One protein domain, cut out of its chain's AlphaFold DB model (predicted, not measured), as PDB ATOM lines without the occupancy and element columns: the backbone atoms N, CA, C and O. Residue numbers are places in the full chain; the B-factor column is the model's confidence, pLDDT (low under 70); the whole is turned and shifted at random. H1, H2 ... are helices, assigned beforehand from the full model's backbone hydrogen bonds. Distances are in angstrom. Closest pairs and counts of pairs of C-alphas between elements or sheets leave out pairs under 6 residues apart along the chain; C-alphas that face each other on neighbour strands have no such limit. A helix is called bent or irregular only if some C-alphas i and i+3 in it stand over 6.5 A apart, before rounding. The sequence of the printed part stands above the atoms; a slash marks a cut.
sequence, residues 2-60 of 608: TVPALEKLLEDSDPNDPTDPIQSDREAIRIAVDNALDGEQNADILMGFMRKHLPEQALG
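AT A GLANCE: This is residues 2 to 60 of the 608 residues of an uncharacterized protein of Desulfobacteraceae bacterium SEEP-SAG9 (UniProt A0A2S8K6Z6). Look for three helices, H1, H2 and H3, packed with their centres in a triangle, and a short H4 at the end of H3. A long loop, residues 13 to 25, joins H1 to H2. Four named helices, H1 to H4, and no named strand stand among 59 printed residues: all helix, compact, radius of gyration of the C-alphas 11.1 A, spans 33 by 24 by 16 A.

HOW THE PARTS SIT: H1, residues 2 to 12, and H2, residues 26 to 36, touch as a helical hairpin, opposite ways at a steep tilt of 38 degrees, only just past shallow; their closest C-alphas, Val 3 and Val 33, are 5.8 A apart. H2 and H3, residues 40 to 53, touch as another, opposite ways at a shallow tilt of 32 degrees, only just short of steep; closest C-alphas Ala 36 and Asn 42, 6.0 A. With residues 46 to 50 alone H3 touches H1, the same way at a steep tilt of 50 degrees; closest C-alphas Leu 46 and Thr 2, 6.8 A. With residues 47 to 51 alone it touches H4, residues 55 to 59; closest C-alphas Arg 51 and Ala 58, 5.2 A. Each O i to N i+4 pair is within hydrogen-bond range in H1, H2 and H4, and 8 of 10 in H3.

IN THESE COORDINATES: Find C-alpha 2 at (-19.675, 12.458, -5.952), where H1 begins its 15.6 A; H2 spans 15.2 A. H3 spans 21.6 A and is irregular, C-alphas 41 and 44 being 8.2 A apart; H4 ends at C-alpha 59, (-25.289, 21.359, -10.749).

THE WHOLE: The printed part has no cut, and its farthest C-alphas, Pro 18 and Glu 40, are 33.3 A apart. The link H1 to H2 is long. The model's pLDDT is under 70 at residue 2, residues 37 to 43 and residues 55 to 60.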
ATOM      1  N   THR A   2     -19.610  11.618  -7.165       67.25
ATOM      2  CA  THR A   2     -19.675  12.458  -5.952       67.25
ATOM      3  C   THR A   2     -18.589  12.155  -4.912       67.25
ATOM      4  O   THR A   2     -18.058  13.079  -4.310       67.25
ATOM      5  N   VAL A   3     -18.223  10.881  -4.729       80.25
ATOM      6  CA  VAL A   3     -17.224  10.453  -3.728       80.25
ATOM      7  C   VAL A   3     -15.811  10.996  -4.022       80.25
ATOM      8  O   VAL A   3     -15.279  11.678  -3.153       80.25
ATOM      9  N   PRO A   4     -15.244  10.865  -5.242       81.12
ATOM     10  CA  PRO A   4     -13.887  11.359  -5.522       81.12
ATOM     11  C   PRO A   4     -13.748  12.885  -5.430       81.12
ATOM     12  O   PRO A   4     -12.674  13.405  -5.143       81.12
ATOM     13  N   ALA A   5     -14.832  13.623  -5.688       80.75
ATOM     14  CA  ALA A   5     -14.850  15.079  -5.576       80.75
ATOM     15  C   ALA A   5     -14.806  15.541  -4.111       80.75
ATOM     16  O   ALA A   5     -14.076  16.473  -3.780       80.75
ATOM     17  N   LEU A   6     -15.552  14.861  -3.234       83.56
ATOM     18  CA  LEU A   6     -15.528  15.119  -1.794       83.56
ATOM     19  C   LEU A   6     -14.237  14.608  -1.136       83.56
ATOM     20  O   LEU A   6     -13.733  15.273  -0.237       83.56
ATOM     21  N   GLU A   7     -13.665  13.494  -1.605       86.38
ATOM     22  CA  GLU A   7     -12.329  13.026  -1.195       86.38
ATOM     23  C   GLU A   7     -11.262  14.064  -1.524       86.38
ATOM     24  O   GLU A   7     -10.515  14.487  -0.647       86.38
ATOM     25  N   LYS A   8     -11.257  14.560  -2.764       85.44
ATOM     26  CA  LYS A   8     -10.330  15.611  -3.173       85.44
ATOM     27  C   LYS A   8     -10.521  16.895  -2.361       85.44
ATOM     28  O   LYS A   8      -9.547  17.519  -1.966       85.44
ATOM     29  N   LEU A   9     -11.765  17.269  -2.053       86.94
ATOM     30  CA  LEU A   9     -12.050  18.412  -1.184       86.94
ATOM     31  C   LEU A   9     -11.510  18.209   0.243       86.94
ATOM     32  O   LEU A   9     -11.027  19.167   0.840       86.94
ATOM     33  N   LEU A  10     -11.571  16.988   0.790       87.50
ATOM     34  CA  LEU A  10     -10.992  16.640   2.095       87.50
ATOM     35  C   LEU A  10      -9.455  16.675   2.083       87.50
ATOM     36  O   LEU A  10      -8.864  17.043   3.099       87.50
ATOM     37  N   GLU A  11      -8.831  16.293   0.965       86.25
ATOM     38  CA  GLU A  11      -7.376  16.316   0.758       86.25
ATOM     39  C   GLU A  11      -6.829  17.735   0.550       86.25
ATOM     40  O   GLU A  11      -5.792  18.082   1.115       86.25
ATOM     41  N   ASP A  12      -7.536  18.563  -0.222       83.56
ATOM     42  CA  ASP A  12      -7.101  19.915  -0.597       83.56
ATOM     43  C   ASP A  12      -7.304  20.951   0.530       83.56
ATOM     44  O   ASP A  12      -6.824  22.083   0.436       83.56
ATOM     45  N   SER A  13      -8.006  20.590   1.605       81.12
ATOM     46  CA  SER A  13      -8.322  21.476   2.731       81.12
ATOM     47  C   SER A  13      -7.482  21.136   3.973       81.12
ATOM     48  O   SER A  13      -7.435  19.979   4.397       81.12
ATOM     49  N   ASP A  14      -6.868  22.139   4.616       81.62
ATOM     50  CA  ASP A  14      -6.026  21.949   5.812       81.62
ATOM     51  C   ASP A  14      -6.875  21.910   7.103       81.62
ATOM     52  O   ASP A  14      -7.526  22.902   7.439       81.62
ATOM     53  N   PRO A  15      -6.857  20.807   7.880       76.31
ATOM     54  CA  PRO A  15      -7.651  20.680   9.104       76.31
ATOM     55  C   PRO A  15      -7.250  21.653  10.225       76.31
ATOM     56  O   PRO A  15      -8.007  21.802  11.188       76.31
ATOM     57  N   ASN A  16      -6.082  22.297  10.138       74.94
ATOM     58  CA  ASN A  16      -5.613  23.269  11.129       74.94
ATOM     59  C   ASN A  16      -5.838  24.729  10.704       74.94
ATOM     60  O   ASN A  16      -5.514  25.632  11.481       74.94
ATOM     61  N   ASP A  17      -6.391  24.974   9.511       79.12
ATOM     62  CA  ASP A  17      -6.744  26.318   9.054       79.12
ATOM     63  C   ASP A  17      -8.115  26.732   9.634       79.12
ATOM     64  O   ASP A  17      -9.139  26.125   9.311       79.12
ATOM     65  N   PRO A  18      -8.189  27.770  10.492       71.44
ATOM     66  CA  PRO A  18      -9.451  28.250  11.059       71.44
ATOM     67  C   PRO A  18     -10.389  28.904  10.030       71.44
ATOM     68  O   PRO A  18     -11.497  29.299  10.391       71.44
ATOM     69  N   THR A  19      -9.956  29.056   8.776       74.75
ATOM     70  CA  THR A  19     -10.764  29.562   7.657       74.75
ATOM     71  C   THR A  19     -11.206  28.475   6.677       74.75
ATOM     72  O   THR A  19     -11.824  28.792   5.659       74.75
ATOM     73  N   ASP A  20     -10.953  27.200   6.994       79.69
ATOM     74  CA  ASP A  20     -11.356  26.061   6.174       79.69
ATOM     75  C   ASP A  20     -12.890  26.021   5.969       79.69
ATOM     76  O   ASP A  20     -13.650  25.869   6.936       79.69
ATOM     77  N   PRO A  21     -13.378  26.126   4.716       76.81
ATOM     78  CA  PRO A  21     -14.806  26.193   4.413       76.81
ATOM     79  C   PRO A  21     -15.578  24.921   4.785       76.81
ATOM     80  O   PRO A  21     -16.798  24.989   4.958       76.81
ATOM     81  N   ILE A  22     -14.901  23.776   4.944       88.25
ATOM     82  CA  ILE A  22     -15.546  22.516   5.336       88.25
ATOM     83  C   ILE A  22     -15.345  22.152   6.809       88.25
ATOM     84  O   ILE A  22     -15.807  21.091   7.227       88.25
ATOM     85  N   GLN A  23     -14.720  23.009   7.625       86.44
ATOM     86  CA  GLN A  23     -14.318  22.677   9.000       86.44
ATOM     87  C   GLN A  23     -15.464  22.122   9.865       86.44
ATOM     88  O   GLN A  23     -15.262  21.170  10.620       86.44
ATOM     89  N   SER A  24     -16.680  22.673   9.740       84.19
ATOM     90  CA  SER A  24     -17.850  22.226  10.517       84.19
ATOM     91  C   SER A  24     -18.409  20.870  10.078       84.19
ATOM     92  O   SER A  24     -19.091  20.212  10.860       84.19
ATOM     93  N   ASP A  25     -18.137  20.463   8.837       89.44
ATOM     94  CA  ASP A  25     -18.760  19.307   8.186       89.44
ATOM     95  C   ASP A  25     -17.739  18.213   7.828       89.44
ATOM     96  O   ASP A  25     -18.131  17.126   7.412       89.44
ATOM     97  N   ARG A  26     -16.438  18.466   8.010       87.88
ATOM     98  CA  ARG A  26     -15.319  17.616   7.578       87.88
ATOM     99  C   ARG A  26     -15.449  16.164   8.034       87.88
ATOM    100  O   ARG A  26     -15.332  15.255   7.216       87.88
ATOM    101  N   GLU A  27     -15.729  15.941   9.315       86.50
ATOM    102  CA  GLU A  27     -15.876  14.584   9.856       86.50
ATOM    103  C   GLU A  27     -17.124  13.886   9.292       86.50
ATOM    104  O   GLU A  27     -17.089  12.700   8.973       86.50
ATOM    105  N   ALA A  28     -18.213  14.630   9.081       87.19
ATOM    106  CA  ALA A  28     -19.435  14.091   8.490       87.19
ATOM    107  C   ALA A  28     -19.261  13.750   7.000       87.19
ATOM    108  O   ALA A  28     -19.783  12.733   6.547       87.19
ATOM    109  N   ILE A  29     -18.493  14.553   6.255       87.25
ATOM    110  CA  ILE A  29     -18.124  14.269   4.863       87.25
ATOM    111  C   ILE A  29     -17.240  13.020   4.808       87.25
ATOM    112  O   ILE A  29     -17.512  12.140   3.997       87.25
ATOM    113  N   ARG A  30     -16.245  12.894   5.697       88.12
ATOM    114  CA  ARG A  30     -15.353  11.725   5.760       88.12
ATOM    115  C   ARG A  30     -16.116  10.432   6.037       88.12
ATOM    116  O   ARG A  30     -15.987   9.480   5.282       88.12
ATOM    117  N   ILE A  31     -16.989  10.437   7.046       86.25
ATOM    118  CA  ILE A  31     -17.847   9.289   7.373       86.25
ATOM    119  C   ILE A  31     -18.778   8.947   6.201       86.25
ATOM    120  O   ILE A  31     -18.989   7.774   5.900       86.25
ATOM    121  N   ALA A  32     -19.355   9.953   5.534       84.19
ATOM    122  CA  ALA A  32     -20.241   9.725   4.396       84.19
ATOM    123  C   ALA A  32     -19.498   9.131   3.189       84.19
ATOM    124  O   ALA A  32     -20.053   8.262   2.522       84.19
ATOM    125  N   VAL A  33     -18.266   9.579   2.931       84.94
ATOM    126  CA  VAL A  33     -17.366   9.074   1.883       84.94
ATOM    127  C   VAL A  33     -16.931   7.638   2.177       84.94
ATOM    128  O   VAL A  33     -17.139   6.770   1.333       84.94
ATOM    129  N   ASP A  34     -16.438   7.363   3.388       83.88
ATOM    130  CA  ASP A  34     -15.976   6.028   3.790       83.88
ATOM    131  C   ASP A  34     -17.123   5.007   3.724       83.88
ATOM    132  O   ASP A  34     -16.981   3.927   3.155       83.88
ATOM    133  N   ASN A  35     -18.313   5.375   4.212       80.19
ATOM    134  CA  ASN A  35     -19.483   4.495   4.170       80.19
ATOM    135  C   ASN A  35     -20.071   4.319   2.758       80.19
ATOM    136  O   ASN A  35     -20.821   3.373   2.526       80.19
ATOM    137  N   ALA A  36     -19.783   5.220   1.815       74.81
ATOM    138  CA  ALA A  36     -20.244   5.091   0.431       74.81
ATOM    139  C   ALA A  36     -19.552   3.940  -0.310       74.81
ATOM    140  O   ALA A  36     -20.102   3.424  -1.282       74.81
ATOM    141  N   LEU A  37     -18.365   3.535   0.153       63.84
ATOM    142  CA  LEU A  37     -17.616   2.406  -0.394       63.84
ATOM    143  C   LEU A  37     -18.225   1.050   0.009       63.84
ATOM    144  O   LEU A  37     -18.027   0.069  -0.705       63.84
ATOM    145  N   ASP A  38     -19.031   1.016   1.077       63.03
ATOM    146  CA  ASP A  38     -19.600  -0.211   1.651       63.03
ATOM    147  C   ASP A  38     -21.097  -0.448   1.325       63.03
ATOM    148  O   ASP A  38     -21.632  -1.512   1.646       63.03
ATOM    149  N   GLY A  39     -21.798   0.479   0.647       59.56
ATOM    150  CA  GLY A  39     -23.164   0.237   0.145       59.56
ATOM    151  C   GLY A  39     -24.021   1.478  -0.162       59.56
ATOM    152  O   GLY A  39     -23.805   2.565   0.364       59.56
ATOM    153  N   GLU A  40     -25.054   1.291  -0.998       55.84
ATOM    154  CA  GLU A  40     -25.890   2.306  -1.689       55.84
ATOM    155  C   GLU A  40     -26.672   3.334  -0.826       55.84
ATOM    156  O   GLU A  40     -27.378   4.178  -1.375       55.84
ATOM    157  N   GLN A  41     -26.577   3.328   0.507       57.56
ATOM    158  CA  GLN A  41     -27.515   4.072   1.373       57.56
ATOM    159  C   GLN A  41     -27.163   5.539   1.699       57.56
ATOM    160  O   GLN A  41     -27.910   6.175   2.437       57.56
ATOM    161  N   ASN A  42     -26.104   6.129   1.130       67.69
ATOM    162  CA  ASN A  42     -25.666   7.495   1.495       67.69
ATOM    163  C   ASN A  42     -25.712   8.541   0.364       67.69
ATOM    164  O   ASN A  42     -25.197   9.649   0.530       67.69
ATOM    165  N   ALA A  43     -26.348   8.238  -0.772       67.75
ATOM    166  CA  ALA A  43     -26.358   9.118  -1.948       67.75
ATOM    167  C   ALA A  43     -26.941  10.521  -1.671       67.75
ATOM    168  O   ALA A  43     -26.350  11.523  -2.080       67.75
ATOM    169  N   ASP A  44     -28.044  10.609  -0.924       74.44
ATOM    170  CA  ASP A  44     -28.694  11.890  -0.607       74.44
ATOM    171  C   ASP A  44     -27.853  12.760   0.336       74.44
ATOM    172  O   ASP A  44     -27.809  13.985   0.195       74.44
ATOM    173  N   ILE A  45     -27.131  12.129   1.266       79.44
ATOM    174  CA  ILE A  45     -26.249  12.810   2.220       79.44
ATOM    175  C   ILE A  45     -25.028  13.380   1.485       79.44
ATOM    176  O   ILE A  45     -24.697  14.555   1.648       79.44
ATOM    177  N   LEU A  46     -24.407  12.583   0.609       79.19
ATOM    178  CA  LEU A  46     -23.291  13.025  -0.234       79.19
ATOM    179  C   LEU A  46     -23.705  14.161  -1.174       79.19
ATOM    180  O   LEU A  46     -22.965  15.130  -1.335       79.19
ATOM    181  N   MET A  47     -24.908  14.091  -1.755       76.69
ATOM    182  CA  MET A  47     -25.446  15.168  -2.591       76.69
ATOM    183  C   MET A  47     -25.752  16.439  -1.793       76.69
ATOM    184  O   MET A  47     -25.571  17.542  -2.316       76.69
ATOM    185  N   GLY A  48     -26.164  16.314  -0.529       82.12
ATOM    186  CA  GLY A  48     -26.307  17.443   0.389       82.12
ATOM    187  C   GLY A  48     -24.986  18.192   0.596       82.12
ATOM    188  O   GLY A  48     -24.948  19.417   0.458       82.12
ATOM    189  N   PHE A  49     -23.892  17.464   0.841       86.44
ATOM    190  CA  PHE A  49     -22.560  18.060   0.996       86.44
ATOM    191  C   PHE A  49     -22.000  18.619  -0.313       86.44
ATOM    192  O   PHE A  49     -21.471  19.732  -0.314       86.44
ATOM    193  N   MET A  50     -22.195  17.922  -1.436       80.81
ATOM    194  CA  MET A  50     -21.837  18.423  -2.768       80.81
ATOM    195  C   MET A  50     -22.539  19.747  -3.078       80.81
ATOM    196  O   MET A  50     -21.889  20.691  -3.503       80.81
ATOM    197  N   ARG A  51     -23.846  19.877  -2.821       81.06
ATOM    198  CA  ARG A  51     -24.566  21.144  -3.059       81.06
ATOM    199  C   ARG A  51     -24.093  22.279  -2.158       81.06
ATOM    200  O   ARG A  51     -24.124  23.429  -2.584       81.06
ATOM    201  N   LYS A  52     -23.703  21.967  -0.921       83.88
ATOM    202  CA  LYS A  52     -23.282  22.968   0.064       83.88
ATOM    203  C   LYS A  52     -21.873  23.494  -0.213       83.88
ATOM    204  O   LYS A  52     -21.669  24.700  -0.149       83.88
ATOM    205  N   HIS A  53     -20.932  22.605  -0.532       85.44
ATOM    206  CA  HIS A  53     -19.503  22.936  -0.605       85.44
ATOM    207  C   HIS A  53     -18.931  22.946  -2.025       85.44
ATOM    208  O   HIS A  53     -17.923  23.596  -2.275       85.44
ATOM    209  N   LEU A  54     -19.588  22.270  -2.968       80.62
ATOM    210  CA  LEU A  54     -19.193  22.180  -4.378       80.62
ATOM    211  C   LEU A  54     -20.406  22.421  -5.307       80.62
ATOM    212  O   LEU A  54     -20.712  21.578  -6.158       80.62
ATOM    213  N   PRO A  55     -21.138  23.547  -5.161       69.50
ATOM    214  CA  PRO A  55     -22.409  23.774  -5.855       69.50
ATOM    215  C   PRO A  55     -22.290  23.700  -7.383       69.50
ATOM    216  O   PRO A  55     -23.201  23.201  -8.041       69.50
ATOM    217  N   GLU A  56     -21.156  24.119  -7.948       60.09
ATOM    218  CA  GLU A  56     -20.893  24.039  -9.391       60.09
ATOM    219  C   GLU A  56     -20.797  22.588  -9.889       60.09
ATOM    220  O   GLU A  56     -21.306  22.263 -10.960       60.09
ATOM    221  N   GLN A  57     -20.230  21.683  -9.085       66.00
ATOM    222  CA  GLN A  57     -20.152  20.257  -9.417       66.00
ATOM    223  C   GLN A  57     -21.458  19.515  -9.104       66.00
ATOM    224  O   GLN A  57     -21.764  18.517  -9.748       66.00
ATOM    225  N   ALA A  58     -22.258  20.010  -8.156       61.75
ATOM    226  CA  ALA A  58     -23.578  19.462  -7.846       61.75
ATOM    227  C   ALA A  58     -24.656  19.832  -8.882       61.75
ATOM    228  O   ALA A  58     -25.651  19.118  -9.013       61.75
ATOM    229  N   LEU A  59     -24.474  20.948  -9.598       52.97
ATOM    230  CA  LEU A  59     -25.289  21.359 -10.749       52.97
ATOM    231  C   LEU A  59     -24.857  20.653 -12.044       52.97
ATOM    232  O   LEU A  59     -25.657  20.508 -12.970       52.97
ATOM    233  N   GLY A  60     -23.613  20.173 -12.091       49.22
ATOM    234  CA  GLY A  60     -23.097  19.315 -13.145       49.22
ATOM    235  C   GLY A  60     -23.656  17.898 -13.047       49.22
ATOM    236  O   GLY A  60     -22.944  16.975 -12.666       49.22
TER     237      GLY A  60